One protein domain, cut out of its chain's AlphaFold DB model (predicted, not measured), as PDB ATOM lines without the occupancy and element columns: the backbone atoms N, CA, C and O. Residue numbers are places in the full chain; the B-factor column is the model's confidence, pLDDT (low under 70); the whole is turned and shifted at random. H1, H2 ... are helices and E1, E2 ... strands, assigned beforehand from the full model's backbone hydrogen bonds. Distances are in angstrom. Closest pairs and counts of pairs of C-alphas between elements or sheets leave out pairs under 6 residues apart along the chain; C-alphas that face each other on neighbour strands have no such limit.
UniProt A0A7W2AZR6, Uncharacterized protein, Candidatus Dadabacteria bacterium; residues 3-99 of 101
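Overview. This is residues 3 to 99 of the 101 residues of an uncharacterized protein of Candidatus Dadabacteria bacterium (UniProt A0A7W2AZR6). A twisted sheet of five strands has helices over both faces: H2 and H3 cover one face toward the E4 edge, and H1 crosses the opposite face. The E1 and E5 side of the sheet is free of H2 and H3, and a long loop of residues 76 to 88 leads from H2 to H3. The printed part has 97 residues, with five named strands and three named helices in the order E1 E2 E3 E4 H1 E5 H2 H3. The sheet's order is E4 E3 E2 E1 E5, all antiparallel; the class is mixed, helices and strands. The whole is compact, with a radius of gyration of the C-alphas of 12.5 A, and spans 33 by 30 by 24 A.

Arrangement. E1, residues 3 to 9, and E2, residues 14 to 21, form an antiparallel hairpin, with N 5 and O 18 at 2.9 A. E2 and E3, residues 25 to 30, form the next hairpin, with N 19 and O 27 at 2.8 A. E3 and E4, residues 35 to 39, form a third, with N 37 and O 28 at 2.8 A. E1 to E4 make a meander, each strand the antiparallel neighbour of the one before. H1, residues 42 to 50, is on the sheet at a height of 8.8 A and runs across the strands, at 68 degrees to E2 on the local plane; its closest C-alphas to E3 are those of Ile 45 and Leu 26, 6.1 A apart. E5, residues 55 to 59, is an edge strand antiparallel to E1, with N 4 and O 57 at 2.8 A. H2, residues 64 to 75, is on the opposite face from H1, at a height of 9.2 A; its closest C-alphas to E4 are those of Gly 74 and Tyr 38, 5.0 A apart. H3, residues 89 to 97, is on the same face as H2, at a height of 10.3 A. H2 and H3 touch at a steep tilt of 46 degrees, opposite ways, closest at the C-alphas of Met 70 and Phe 91, 5.8 A apart. H1 is apart from both. In H1, H2 and H3 every O i to N i+4 pair is within hydrogen-bond range. These three layers are helices on both faces of one sheet.

Along the chain. E1 begins at C-alpha 3, (155.139, 169.776, 176.919), and is 17.9 A long. E2 is 22.8 A, E3 16.5 A and H2 16.5 A. H3 ends at C-alpha 97, (148.849, 181.602, 180.244).

Size, cuts and confidence. The C-alphas farthest apart are those of Asp 61 and Asp 80, 34.9 A. The printed part has no cut. The link H2 to H3 is long, and in it residues 78 to 79 pair antiparallel with 82 to 83. No printed residue is under 70 in pLDDT.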
ATOM      1  N   LYS A   3     153.893 169.347 177.566       94.88
ATOM      2  CA  LYS A   3     155.139 169.776 176.919       94.88
ATOM      3  C   LYS A   3     154.870 171.032 176.116       94.88
ATOM      4  O   LYS A   3     153.958 171.019 175.296       94.88
ATOM      5  N   TYR A   4     155.664 172.068 176.316       95.31
ATOM      6  CA  TYR A   4     155.701 173.233 175.444       95.31
ATOM      7  C   TYR A   4     156.902 173.124 174.510       95.31
ATOM      8  O   TYR A   4     157.995 172.766 174.957       95.31
ATOM      9  N   LYS A   5     156.708 173.456 173.231       95.06
ATOM     10  CA  LYS A   5     157.825 173.694 172.315       95.06
ATOM     11  C   LYS A   5     157.589 174.925 171.454       95.06
ATOM     12  O   LYS A   5     156.474 175.164 170.993       95.06
ATOM     13  N   LYS A   6     158.669 175.639 171.156       95.00
ATOM     14  CA  LYS A   6     158.731 176.648 170.099       95.00
ATOM     15  C   LYS A   6     159.510 176.059 168.934       95.00
ATOM     16  O   LYS A   6     160.662 175.684 169.100       95.00
ATOM     17  N   ILE A   7     158.885 175.925 167.773       93.69
ATOM     18  CA  ILE A   7     159.452 175.249 166.604       93.69
ATOM     19  C   ILE A   7     159.579 176.260 165.474       93.69
ATOM     20  O   ILE A   7     158.617 176.948 165.143       93.69
ATOM     21  N   PHE A   8     160.750 176.319 164.847       90.44
ATOM     22  CA  PHE A   8     160.915 177.047 163.598       90.44
ATOM     23  C   PHE A   8     160.573 176.130 162.420       90.44
ATOM     24  O   PHE A   8     161.269 175.147 162.151       90.44
ATOM     25  N   SER A   9     159.477 176.425 161.727       84.31
ATOM     26  CA  SER A   9     159.077 175.701 160.525       84.31
ATOM     27  C   SER A   9     159.782 176.299 159.317       84.31
ATOM     28  O   SER A   9     159.351 177.327 158.804       84.31
ATOM     29  N   LYS A  10     160.815 175.615 158.808       81.88
ATOM     30  CA  LYS A  10     161.504 176.016 157.567       81.88
ATOM     31  C   LYS A  10     160.542 176.154 156.382       81.88
ATOM     32  O   LYS A  10     160.701 177.041 155.561       81.88
ATOM     33  N   LYS A  11     159.525 175.287 156.305       81.00
ATOM     34  CA  LYS A  11     158.530 175.306 155.220       81.00
ATOM     35  C   LYS A  11     157.661 176.563 155.246       81.00
ATOM     36  O   LYS A  11     157.263 177.041 154.194       81.00
ATOM     37  N   ALA A  12     157.305 177.030 156.439       78.75
ATOM     38  CA  ALA A  12     156.449 178.200 156.614       78.75
ATOM     39  C   ALA A  12     157.254 179.487 156.847       78.75
ATOM     40  O   ALA A  12     156.643 180.526 157.060       78.75
ATOM     41  N   ASP A  13     158.586 179.380 156.889       86.44
ATOM     42  CA  ASP A  13     159.515 180.424 157.325       86.44
ATOM     43  C   ASP A  13     159.028 181.165 158.583       86.44
ATOM     44  O   ASP A  13     158.971 182.390 158.661       86.44
ATOM     45  N   SER A  14     158.533 180.398 159.559       90.69
ATOM     46  CA  SER A  14     157.811 180.973 160.689       90.69
ATOM     47  C   SER A  14     157.831 180.092 161.926       90.69
ATOM     48  O   SER A  14     158.066 178.880 161.880       90.69
ATOM     49  N   ILE A  15     157.554 180.729 163.057       93.75
ATOM     50  CA  ILE A  15     157.490 180.105 164.367       93.75
ATOM     51  C   ILE A  15     156.114 179.468 164.573       93.75
ATOM     52  O   ILE A  15     155.063 180.051 164.293       93.75
ATOM     53  N   ILE A  16     156.140 178.263 165.128       94.38
ATOM     54  CA  ILE A  16     154.972 177.560 165.633       94.38
ATOM     55  C   ILE A  16     155.216 177.267 167.106       94.38
ATOM     56  O   ILE A  16     156.201 176.626 167.470       94.38
ATOM     57  N   GLU A  17     154.310 177.722 167.956       96.00
ATOM     58  CA  GLU A  17     154.309 177.362 169.370       96.00
ATOM     59  C   GLU A  17     153.329 176.225 169.586       96.00
ATOM     60  O   GLU A  17     152.195 176.290 169.111       96.00
ATOM     61  N   ILE A  18     153.758 175.178 170.280       96.00
ATOM     62  CA  ILE A  18     152.951 173.988 170.506       96.00
ATOM     63  C   ILE A  18     152.869 173.637 171.985       96.00
ATOM     64  O   ILE A  18     153.821 173.809 172.744       96.00
ATOM     65  N   LEU A  19     151.729 173.067 172.360       96.81
ATOM     66  CA  LEU A  19     151.499 172.404 173.633       96.81
ATOM     67  C   LEU A  19     151.051 170.966 173.358       96.81
ATOM     68  O   LEU A  19     150.069 170.741 172.652       96.81
ATOM     69  N   ILE A  20     151.760 169.990 173.924       96.69
ATOM     70  CA  ILE A  20     151.435 168.565 173.828       96.69
ATOM     71  C   ILE A  20     151.051 168.058 175.214       96.69
ATOM     72  O   ILE A  20     151.895 167.927 176.105       96.69
ATOM     73  N   PHE A  21     149.774 167.734 175.399       96.56
ATOM     74  CA  PHE A  21     149.281 167.155 176.645       96.56
ATOM     75  C   PHE A  21     149.215 165.632 176.533       96.56
ATOM     76  O   PHE A  21     148.562 165.102 175.631       96.56
ATOM     77  N   LYS A  22     149.917 164.936 177.442       94.06
ATOM     78  CA  LYS A  22     149.947 163.461 177.562       94.06
ATOM     79  C   LYS A  22     150.204 162.688 176.249       94.06
ATOM     80  O   LYS A  22     149.874 161.516 176.166       94.06
ATOM     81  N   ASN A  23     150.805 163.316 175.235       94.06
ATOM     82  CA  ASN A  23     150.960 162.761 173.880       94.06
ATOM     83  C   ASN A  23     149.630 162.347 173.206       94.06
ATOM     84  O   ASN A  23     149.635 161.534 172.285       94.06
ATOM     85  N   THR A  24     148.495 162.902 173.639       95.94
ATOM     86  CA  THR A  24     147.162 162.611 173.076       95.94
ATOM     87  C   THR A  24     146.481 163.845 172.497       95.94
ATOM     88  O   THR A  24     145.540 163.729 171.711       95.94
ATOM     89  N   HIS A  25     146.957 165.036 172.861       96.75
ATOM     90  CA  HIS A  25     146.402 166.304 172.416       96.75
ATOM     91  C   HIS A  25     147.517 167.260 172.027       96.75
ATOM     92  O   HIS A  25     148.481 167.425 172.774       96.75
ATOM     93  N   LEU A  26     147.347 167.901 170.875       96.69
ATOM     94  CA  LEU A  26     148.224 168.933 170.356       96.69
ATOM     95  C   LEU A  26     147.424 170.221 170.185       96.69
ATOM     96  O   LEU A  26     146.431 170.262 169.455       96.69
ATOM     97  N   PHE A  27     147.899 171.278 170.823       96.75
ATOM     98  CA  PHE A  27     147.470 172.647 170.580       96.75
ATOM     99  C   PHE A  27     148.628 173.371 169.911       96.75
ATOM    100  O   PHE A  27     149.772 173.167 170.316       96.75
ATOM    101  N   PHE A  28     148.360 174.221 168.928       94.38
ATOM    102  CA  PHE A  28     149.416 175.050 168.368       94.38
ATOM    103  C   PHE A  28     148.937 176.419 167.921       94.38
ATOM    104  O   PHE A  28     147.778 176.598 167.545       94.38
ATOM    105  N   TYR A  29     149.868 177.360 167.950       96.12
ATOM    106  CA  TYR A  29     149.728 178.722 167.477       96.12
ATOM    107  C   TYR A  29     150.745 178.967 166.358       96.12
ATOM    108  O   TYR A  29     151.944 178.751 166.547       96.12
ATOM    109  N   SER A  30     150.267 179.384 165.185       94.75
ATOM    110  CA  SER A  30     151.126 179.775 164.063       94.75
ATOM    111  C   SER A  30     151.331 181.284 164.068       94.75
ATOM    112  O   SER A  30     150.362 182.037 163.976       94.75
ATOM    113  N   HIS A  31     152.590 181.725 164.119       94.06
ATOM    114  CA  HIS A  31     152.927 183.150 164.043       94.06
ATOM    115  C   HIS A  31     152.681 183.722 162.643       94.06
ATOM    116  O   HIS A  31     152.334 184.890 162.527       94.06
ATOM    117  N   LEU A  32     152.795 182.897 161.595       93.69
ATOM    118  CA  LEU A  32     152.540 183.304 160.209       93.69
ATOM    119  C   LEU A  32     151.081 183.708 159.988       93.69
ATOM    120  O   LEU A  32     150.810 184.750 159.404       93.69
ATOM    121  N   THR A  33     150.138 182.867 160.420       93.38
ATOM    122  CA  THR A  33     148.705 183.094 160.169       93.38
ATOM    123  C   THR A  33     147.989 183.757 161.341       93.38
ATOM    124  O   THR A  33     146.830 184.137 161.206       93.38
ATOM    125  N   ASN A  34     148.659 183.906 162.489       94.31
ATOM    126  CA  ASN A  34     148.059 184.337 163.753       94.31
ATOM    127  C   ASN A  34     146.865 183.447 164.172       94.31
ATOM    128  O   ASN A  34     145.859 183.911 164.712       94.31
ATOM    129  N   GLU A  35     146.964 182.140 163.911       95.62
ATOM    130  CA  GLU A  35     145.883 181.188 164.165       95.62
ATOM    131  C   GLU A  35     146.230 180.179 165.253       95.62
ATOM    132  O   GLU A  35     147.323 179.611 165.288       95.62
ATOM    133  N   TYR A  36     145.227 179.883 166.076       97.00
ATOM    134  CA  TYR A  36     145.252 178.817 167.068       97.00
ATOM    135  C   TYR A  36     144.509 177.603 166.535       97.00
ATOM    136  O   TYR A  36     143.424 177.733 165.962       97.00
ATOM    137  N   ARG A  37     145.071 176.414 166.726       96.00
ATOM    138  CA  ARG A  37     144.507 175.160 166.225       96.00
ATOM    139  C   ARG A  37     144.686 174.039 167.243       96.00
ATOM    140  O   ARG A  37     145.547 174.093 168.122       96.00
ATOM    141  N   TYR A  38     143.854 173.013 167.103       96.62
ATOM    142  CA  TYR A  38     143.844 171.826 167.950       96.62
ATOM    143  C   TYR A  38     143.728 170.557 167.111       96.62
ATOM    144  O   TYR A  38     142.998 170.526 166.120       96.62
ATOM    145  N   THR A  39     144.406 169.497 167.541       95.50
ATOM    146  CA  THR A  39     144.196 168.148 167.018       95.50
ATOM    147  C   THR A  39     144.490 167.083 168.066       95.50
ATOM    148  O   THR A  39     145.334 167.249 168.947       95.50
ATOM    149  N   ASN A  40     143.800 165.956 167.952       94.69
ATOM    150  CA  ASN A  40     144.098 164.704 168.643       94.69
ATOM    151  C   ASN A  40     144.637 163.630 167.673       94.69
ATOM    152  O   ASN A  40     144.658 162.447 168.008       94.69
ATOM    153  N   SER A  41     145.058 164.020 166.464       94.00
ATOM    154  CA  SER A  41     145.642 163.100 165.487       94.00
ATOM    155  C   SER A  41     147.000 162.580 165.960       94.00
ATOM    156  O   SER A  41     147.957 163.341 166.120       94.00
ATOM    157  N   ILE A  42     147.096 161.259 166.112       93.94
ATOM    158  CA  ILE A  42     148.313 160.567 166.559       93.94
ATOM    159  C   ILE A  42     149.495 160.851 165.623       93.94
ATOM    160  O   ILE A  42     150.614 161.030 166.096       93.94
ATOM    161  N   VAL A  43     149.257 160.927 164.310       93.69
ATOM    162  CA  VAL A  43     150.308 161.197 163.312       93.69
ATOM    163  C   VAL A  43     150.924 162.576 163.543       93.69
ATOM    164  O   VAL A  43     152.139 162.701 163.676       93.69
ATOM    165  N   TRP A  44     150.086 163.607 163.680       93.06
ATOM    166  CA  TRP A  44     150.547 164.967 163.957       93.06
ATOM    167  C   TRP A  44     151.273 165.068 165.295       93.06
ATOM    168  O   TRP A  44     152.340 165.677 165.369       93.06
ATOM    169  N   ILE A  45     150.731 164.441 166.341       95.19
ATOM    170  CA  ILE A  45     151.349 164.452 167.668       95.19
ATOM    171  C   ILE A  45     152.726 163.786 167.632       95.19
ATOM    172  O   ILE A  45     153.676 164.348 168.176       95.19
ATOM    173  N   LYS A  46     152.868 162.627 166.975       94.56
ATOM    174  CA  LYS A  46     154.164 161.945 166.828       94.56
ATOM    175  C   LYS A  46     155.172 162.816 166.086       94.56
ATOM    176  O   LYS A  46     156.277 163.002 166.589       94.56
ATOM    177  N   ASN A  47     154.767 163.408 164.960       92.12
ATOM    178  CA  ASN A  47     155.630 164.288 164.172       92.12
ATOM    179  C   ASN A  47     156.149 165.455 165.021       92.12
ATOM    180  O   ASN A  47     157.353 165.661 165.117       92.12
ATOM    181  N   PHE A  48     155.261 166.172 165.710       91.31
ATOM    182  CA  PHE A  48     155.657 167.313 166.536       91.31
ATOM    183  C   PHE A  48     156.392 166.932 167.826       91.31
ATOM    184  O   PHE A  48     157.184 167.720 168.335       91.31
ATOM    185  N   THR A  49     156.170 165.728 168.353       90.94
ATOM    186  CA  THR A  49     156.933 165.229 169.504       90.94
ATOM    187  C   THR A  49     158.395 164.986 169.127       90.94
ATOM    188  O   THR A  49     159.277 165.324 169.917       90.94
ATOM    189  N   GLY A  50     158.642 164.429 167.935       89.50
ATOM    190  CA  GLY A  50     159.985 164.119 167.434       89.50
ATOM    191  C   GLY A  50     160.766 165.324 166.904       89.50
ATOM    192  O   GLY A  50     161.986 165.258 166.811       89.50
ATOM    193  N   VAL A  51     160.092 166.429 166.576       90.44
ATOM    194  CA  VAL A  51     160.761 167.661 166.140       90.44
ATOM    195  C   VAL A  51     161.372 168.382 167.338       90.44
ATOM    196  O   VAL A  51     160.678 168.671 168.317       90.44
ATOM    197  N   THR A  52     162.659 168.709 167.231       89.25
ATOM    198  CA  THR A  52     163.363 169.556 168.197       89.25
ATOM    199  C   THR A  52     162.875 170.999 168.086       89.25
ATOM    200  O   THR A  52     162.904 171.598 167.007       89.25
ATOM    201  N   GLY A  53     162.410 171.558 169.199       87.75
ATOM    202  CA  GLY A  53     162.097 172.976 169.322       87.75
ATOM    203  C   GLY A  53     163.346 173.812 169.600       87.75
ATOM    204  O   GLY A  53     164.285 173.343 170.234       87.75
ATOM    205  N   SER A  54     163.343 175.078 169.176       90.75
ATOM    206  CA  SER A  54     164.325 176.071 169.638       90.75
ATOM    207  C   SER A  54     164.163 176.394 171.125       90.75
ATOM    208  O   SER A  54     165.107 176.834 171.772       90.75
ATOM    209  N   VAL A  55     162.969 176.151 171.671       91.38
ATOM    210  CA  VAL A  55     162.686 176.136 173.106       91.38
ATOM    211  C   VAL A  55     161.861 174.892 173.401       91.38
ATOM    212  O   VAL A  55     160.887 174.634 172.694       91.38
ATOM    213  N   GLU A  56     162.211 174.154 174.454       93.56
ATOM    214  CA  GLU A  56     161.426 173.027 174.962       93.56
ATOM    215  C   GLU A  56     161.298 173.109 176.484       93.56
ATOM    216  O   GLU A  56     162.284 173.315 177.188       93.56
ATOM    217  N   LYS A  57     160.075 172.937 176.994       92.44
ATOM    218  CA  LYS A  57     159.794 172.908 178.433       92.44
ATOM    219  C   LYS A  57     158.821 171.786 178.766       92.44
ATOM    220  O   LYS A  57     157.868 171.527 178.027       92.44
ATOM    221  N   VAL A  58     159.027 171.153 179.915       92.81
ATOM    222  CA  VAL A  58     158.037 170.266 180.528       92.81
ATOM    223  C   VAL A  58     157.358 171.033 181.654       92.81
ATOM    224  O   VAL A  58     157.986 171.372 182.648       92.81
ATOM    225  N   LEU A  59     156.070 171.300 181.480       90.75
ATOM    226  CA  LEU A  59     155.230 171.988 182.448       90.75
ATOM    227  C   LEU A  59     154.609 170.943 183.378       90.75
ATOM    228  O   LEU A  59     153.909 170.019 182.934       90.75
ATOM    229  N   THR A  60     154.909 171.071 184.665       85.56
ATOM    230  CA  THR A  60     154.421 170.188 185.733       85.56
ATOM    231  C   THR A  60     153.342 170.852 186.578       85.56
ATOM    232  O   THR A  60     152.411 170.160 186.981       85.56
ATOM    233  N   ASP A  61     153.418 172.169 186.768       85.56
ATOM    234  CA  ASP A  61     152.444 172.952 187.521       85.56
ATOM    235  C   ASP A  61     151.495 173.697 186.568       85.56
ATOM    236  O   ASP A  61     151.825 174.734 185.993       85.56
ATOM    237  N   PHE A  62     150.333 173.100 186.305       89.50
ATOM    238  CA  PHE A  62     149.267 173.717 185.520       89.50
ATOM    239  C   PHE A  62     147.901 173.186 185.956       89.50
ATOM    240  O   PHE A  62     147.746 172.030 186.353       89.50
ATOM    241  N   SER A  63     146.870 174.016 185.810       93.62
ATOM    242  CA  SER A  63     145.500 173.603 186.102       93.62
ATOM    243  C   SER A  63     144.971 172.652 185.026       93.62
ATOM    244  O   SER A  63     144.824 173.031 183.861       93.62
ATOM    245  N   ILE A  64     144.607 171.429 185.424       93.88
ATOM    246  CA  ILE A  64     143.938 170.457 184.540       93.88
ATOM    247  C   ILE A  64     142.650 171.047 183.949       93.88
ATOM    248  O   ILE A  64     142.381 170.853 182.767       93.88
ATOM    249  N   LYS A  65     141.913 171.856 184.722       96.25
ATOM    250  CA  LYS A  65     140.677 172.507 184.265       96.25
ATOM    251  C   LYS A  65     140.907 173.378 183.025       96.25
ATOM    252  O   LYS A  65     140.084 173.365 182.114       96.25
ATOM    253  N   ILE A  66     142.032 174.097 182.958       95.81
ATOM    254  CA  ILE A  66     142.395 174.909 181.784       95.81
ATOM    255  C   ILE A  66     142.560 174.013 180.550       95.81
ATOM    256  O   ILE A  66     142.056 174.342 179.474       95.81
ATOM    257  N   ILE A  67     143.232 172.871 180.709       96.75
ATOM    258  CA  ILE A  67     143.445 171.912 179.623       96.75
ATOM    259  C   ILE A  67     142.122 171.305 179.158       96.75
ATOM    260  O   ILE A  67     141.874 171.272 177.954       96.75
ATOM    261  N   ASP A  68     141.252 170.889 180.074       97.25
ATOM    262  CA  ASP A  68     139.950 170.307 179.727       97.25
ATOM    263  C   ASP A  68     139.069 171.300 178.951       97.25
ATOM    264  O   ASP A  68     138.459 170.948 177.935       97.25
ATOM    265  N   GLU A  69     139.065 172.572 179.358       97.25
ATOM    266  CA  GLU A  69     138.376 173.645 178.635       97.25
ATOM    267  C   GLU A  69     138.956 173.865 177.228       97.25
ATOM    268  O   GLU A  69     138.206 174.032 176.254       97.25
ATOM    269  N   MET A  70     140.286 173.843 177.098       97.62
ATOM    270  CA  MET A  70     140.955 173.962 175.803       97.62
ATOM    271  C   MET A  70     140.650 172.767 174.895       97.62
ATOM    272  O   MET A  70     140.377 172.970 173.714       97.62
ATOM    273  N   ILE A  71     140.638 171.538 175.422       97.62
ATOM    274  CA  ILE A  71     140.258 170.328 174.673       97.62
ATOM    275  C   ILE A  71     138.812 170.440 174.193       97.62
ATOM    276  O   ILE A  71     138.545 170.214 173.012       97.62
ATOM    277  N   SER A  72     137.886 170.803 175.082       97.00
ATOM    278  CA  SER A  72     136.466 170.954 174.745       97.00
ATOM    279  C   SER A  72     136.259 171.970 173.619       97.00
ATOM    280  O   SER A  72     135.561 171.695 172.643       97.00
ATOM    281  N   THR A  73     136.936 173.118 173.700       96.69
ATOM    282  CA  THR A  73     136.879 174.153 172.660       96.69
ATOM    283  C   THR A  73     137.539 173.695 171.359       96.69
ATOM    284  O   THR A  73     136.974 173.878 170.285       96.69
ATOM    285  N   GLY A  74     138.712 173.065 171.442       95.94
ATOM    286  CA  GLY A  74     139.451 172.584 170.278       95.94
ATOM    287  C   GLY A  74     138.718 171.483 169.513       95.94
ATOM    288  O   GLY A  74     138.718 171.483 168.287       95.94
ATOM    289  N   ARG A  75     138.015 170.575 170.202       94.94
ATOM    290  CA  ARG A  75     137.198 169.541 169.541       94.94
ATOM    291  C   ARG A  75     136.092 170.140 168.673       94.94
ATOM    292  O   ARG A  75     135.824 169.613 167.602       94.94
ATOM    293  N   LYS A  76     135.505 171.264 169.095       94.31
ATOM    294  CA  LYS A  76     134.483 171.988 168.319       94.31
ATOM    295  C   LYS A  76     135.050 172.672 167.070       94.31
ATOM    296  O   LYS A  76     134.277 173.082 166.213       94.31
ATOM    297  N   SER A  77     136.374 172.813 166.958       92.44
ATOM    298  CA  SER A  77     137.019 173.424 165.791       92.44
ATOM    299  C   SER A  77     137.350 172.422 164.681       92.44
ATOM    300  O   SER A  77     137.839 172.833 163.627       92.44
ATOM    301  N   LEU A  78     137.094 171.125 164.885       87.06
ATOM    302  CA  LEU A  78     137.060 170.154 163.794       87.06
ATOM    303  C   LEU A  78     135.682 170.200 163.131       87.06
ATOM    304  O   LEU A  78     134.690 169.793 163.728       87.06
ATOM    305  N   VAL A  79     135.640 170.663 161.885       83.81
ATOM    306  CA  VAL A  79     134.422 170.714 161.067       83.81
ATOM    307  C   VAL A  79     134.704 169.945 159.784       83.81
ATOM    308  O   VAL A  79     135.700 170.229 159.113       83.81
ATOM    309  N   ASP A  80     133.887 168.937 159.480       84.44
ATOM    310  CA  ASP A  80     134.029 168.060 158.305       84.44
ATOM    311  C   ASP A  80     135.432 167.445 158.166       84.44
ATOM    312  O   ASP A  80     136.048 167.440 157.099       84.44
ATOM    313  N   GLY A  81     136.003 167.002 159.292       79.75
ATOM    314  CA  GLY A  81     137.355 166.430 159.347       79.75
ATOM    315  C   GLY A  81     138.488 167.442 159.136       79.75
ATOM    316  O   GLY A  81     139.661 167.065 159.156       79.75
ATOM    317  N   ARG A  82     138.179 168.734 158.966       85.31
ATOM    318  CA  ARG A  82     139.169 169.801 158.794       85.31
ATOM    319  C   ARG A  82     139.366 170.560 160.097       85.31
ATOM    320  O   ARG A  82     138.417 171.009 160.732       85.31
ATOM    321  N   MET A  83     140.628 170.780 160.452       90.12
ATOM    322  CA  MET A  83     140.989 171.677 161.546       90.12
ATOM    323  C   MET A  83     140.738 173.125 161.123       90.12
ATOM    324  O   MET A  83     141.436 173.643 160.244       90.12
ATOM    325  N   LYS A  84     139.766 173.784 161.747       94.25
ATOM    326  CA  LYS A  84     139.524 175.219 161.582       94.25
ATOM    327  C   LYS A  84     140.264 176.027 162.657       94.25
ATOM    328  O   LYS A  84     140.520 175.496 163.743       94.25
ATOM    329  N   PRO A  85     140.617 177.291 162.369       96.00
ATOM    330  CA  PRO A  85     141.161 178.204 163.368       96.00
ATOM    331  C   PRO A  85     140.192 178.404 164.537       96.00
ATOM    332  O   PRO A  85     138.984 178.546 164.344       96.00
ATOM    333  N   ILE A  86     140.726 178.443 165.753       97.19
ATOM    334  CA  ILE A  86     139.958 178.655 166.979       97.19
ATOM    335  C   ILE A  86     139.862 180.158 167.249       97.19
ATOM    336  O   ILE A  86     140.848 180.800 167.611       97.19
ATOM    337  N   GLN A  87     138.655 180.712 167.123       93.94
ATOM    338  CA  GLN A  87     138.384 182.137 167.365       93.94
ATOM    339  C   GLN A  87     137.981 182.467 168.813       93.94
ATOM    340  O   GLN A  87     137.664 183.608 169.119       93.94
ATOM    341  N   CYS A  88     138.023 181.498 169.729       96.19
ATOM    342  CA  CYS A  88     137.629 181.695 171.123       96.19
ATOM    343  C   CYS A  88     138.700 182.445 171.932       96.19
ATOM    344  O   CYS A  88     139.790 181.920 172.162       96.19
ATOM    345  N   ASP A  89     138.375 183.630 172.448       96.56
ATOM    346  CA  ASP A  89     139.323 184.439 173.229       96.56
ATOM    347  C   ASP A  89     139.743 183.780 174.542       96.56
ATOM    348  O   ASP A  89     140.913 183.847 174.923       96.56
ATOM    349  N   LYS A  90     138.829 183.052 175.197       97.06
ATOM    350  CA  LYS A  90     139.165 182.260 176.387       97.06
ATOM    351  C   LYS A  90     140.211 181.190 176.061       97.06
ATOM    352  O   LYS A  90     141.164 181.030 176.815       97.06
ATOM    353  N   PHE A  91     140.091 180.516 174.915       97.31
ATOM    354  CA  PHE A  91     141.102 179.561 174.458       97.31
ATOM    355  C   PHE A  91     142.452 180.245 174.227       97.31
ATOM    356  O   PHE A  91     143.469 179.759 174.714       97.31
ATOM    357  N   LYS A  92     142.467 181.387 173.525       96.56
ATOM    358  CA  LYS A  92     143.697 182.153 173.253       96.56
ATOM    359  C   LYS A  92     144.379 182.583 174.558       96.56
ATOM    360  O   LYS A  92     145.592 182.438 174.693       96.56
ATOM    361  N   LYS A  93     143.604 183.066 175.535       96.31
ATOM    362  CA  LYS A  93     144.098 183.453 176.866       96.31
ATOM    363  C   LYS A  93     144.673 182.255 177.624       96.31
ATOM    364  O   LYS A  93     145.791 182.352 178.118       96.31
ATOM    365  N   ASN A  94     143.950 181.136 177.651       96.31
ATOM    366  CA  ASN A  94     144.389 179.894 178.292       96.31
ATOM    367  C   ASN A  94     145.677 179.345 177.659       96.31
ATOM    368  O   ASN A  94     146.591 178.937 178.371       96.31
ATOM    369  N   PHE A  95     145.784 179.373 176.325       96.06
ATOM    370  CA  PHE A  95     146.999 178.959 175.624       96.06
ATOM    371  C   PHE A  95     148.189 179.815 176.063       96.06
ATOM    372  O   PHE A  95     149.204 179.278 176.493       96.06
ATOM    373  N   LYS A  96     148.044 181.147 176.029       94.00
ATOM    374  CA  LYS A  96     149.108 182.079 176.430       94.00
ATOM    375  C   LYS A  96     149.499 181.936 177.900       94.00
ATOM    376  O   LYS A  96     150.688 181.960 178.197       94.00
ATOM    377  N   SER A  97     148.541 181.751 178.813       93.12
ATOM    378  CA  SER A  97     148.849 181.602 180.244       93.12
ATOM    379  C   SER A  97     149.698 180.368 180.541       93.12
ATOM    380  O   SER A  97     150.457 180.377 181.499       93.12
ATOM    381  N   LEU A  98     149.600 179.324 179.714       91.62
ATOM    382  CA  LEU A  98     150.418 178.116 179.849       91.62
ATOM    383  C   LEU A  98     151.850 178.291 179.313       91.62
ATOM    384  O   LEU A  98     152.682 177.431 179.566       91.62
ATOM    385  N   MET A  99     152.153 179.373 178.588       82.12
ATOM    386  CA  MET A  99     153.499 179.649 178.055       82.12
ATOM    387  C   MET A  99     154.332 180.583 178.940       82.12
ATOM    388  O   MET A  99     155.527 180.730 178.705       82.12
TER     389      MET A  99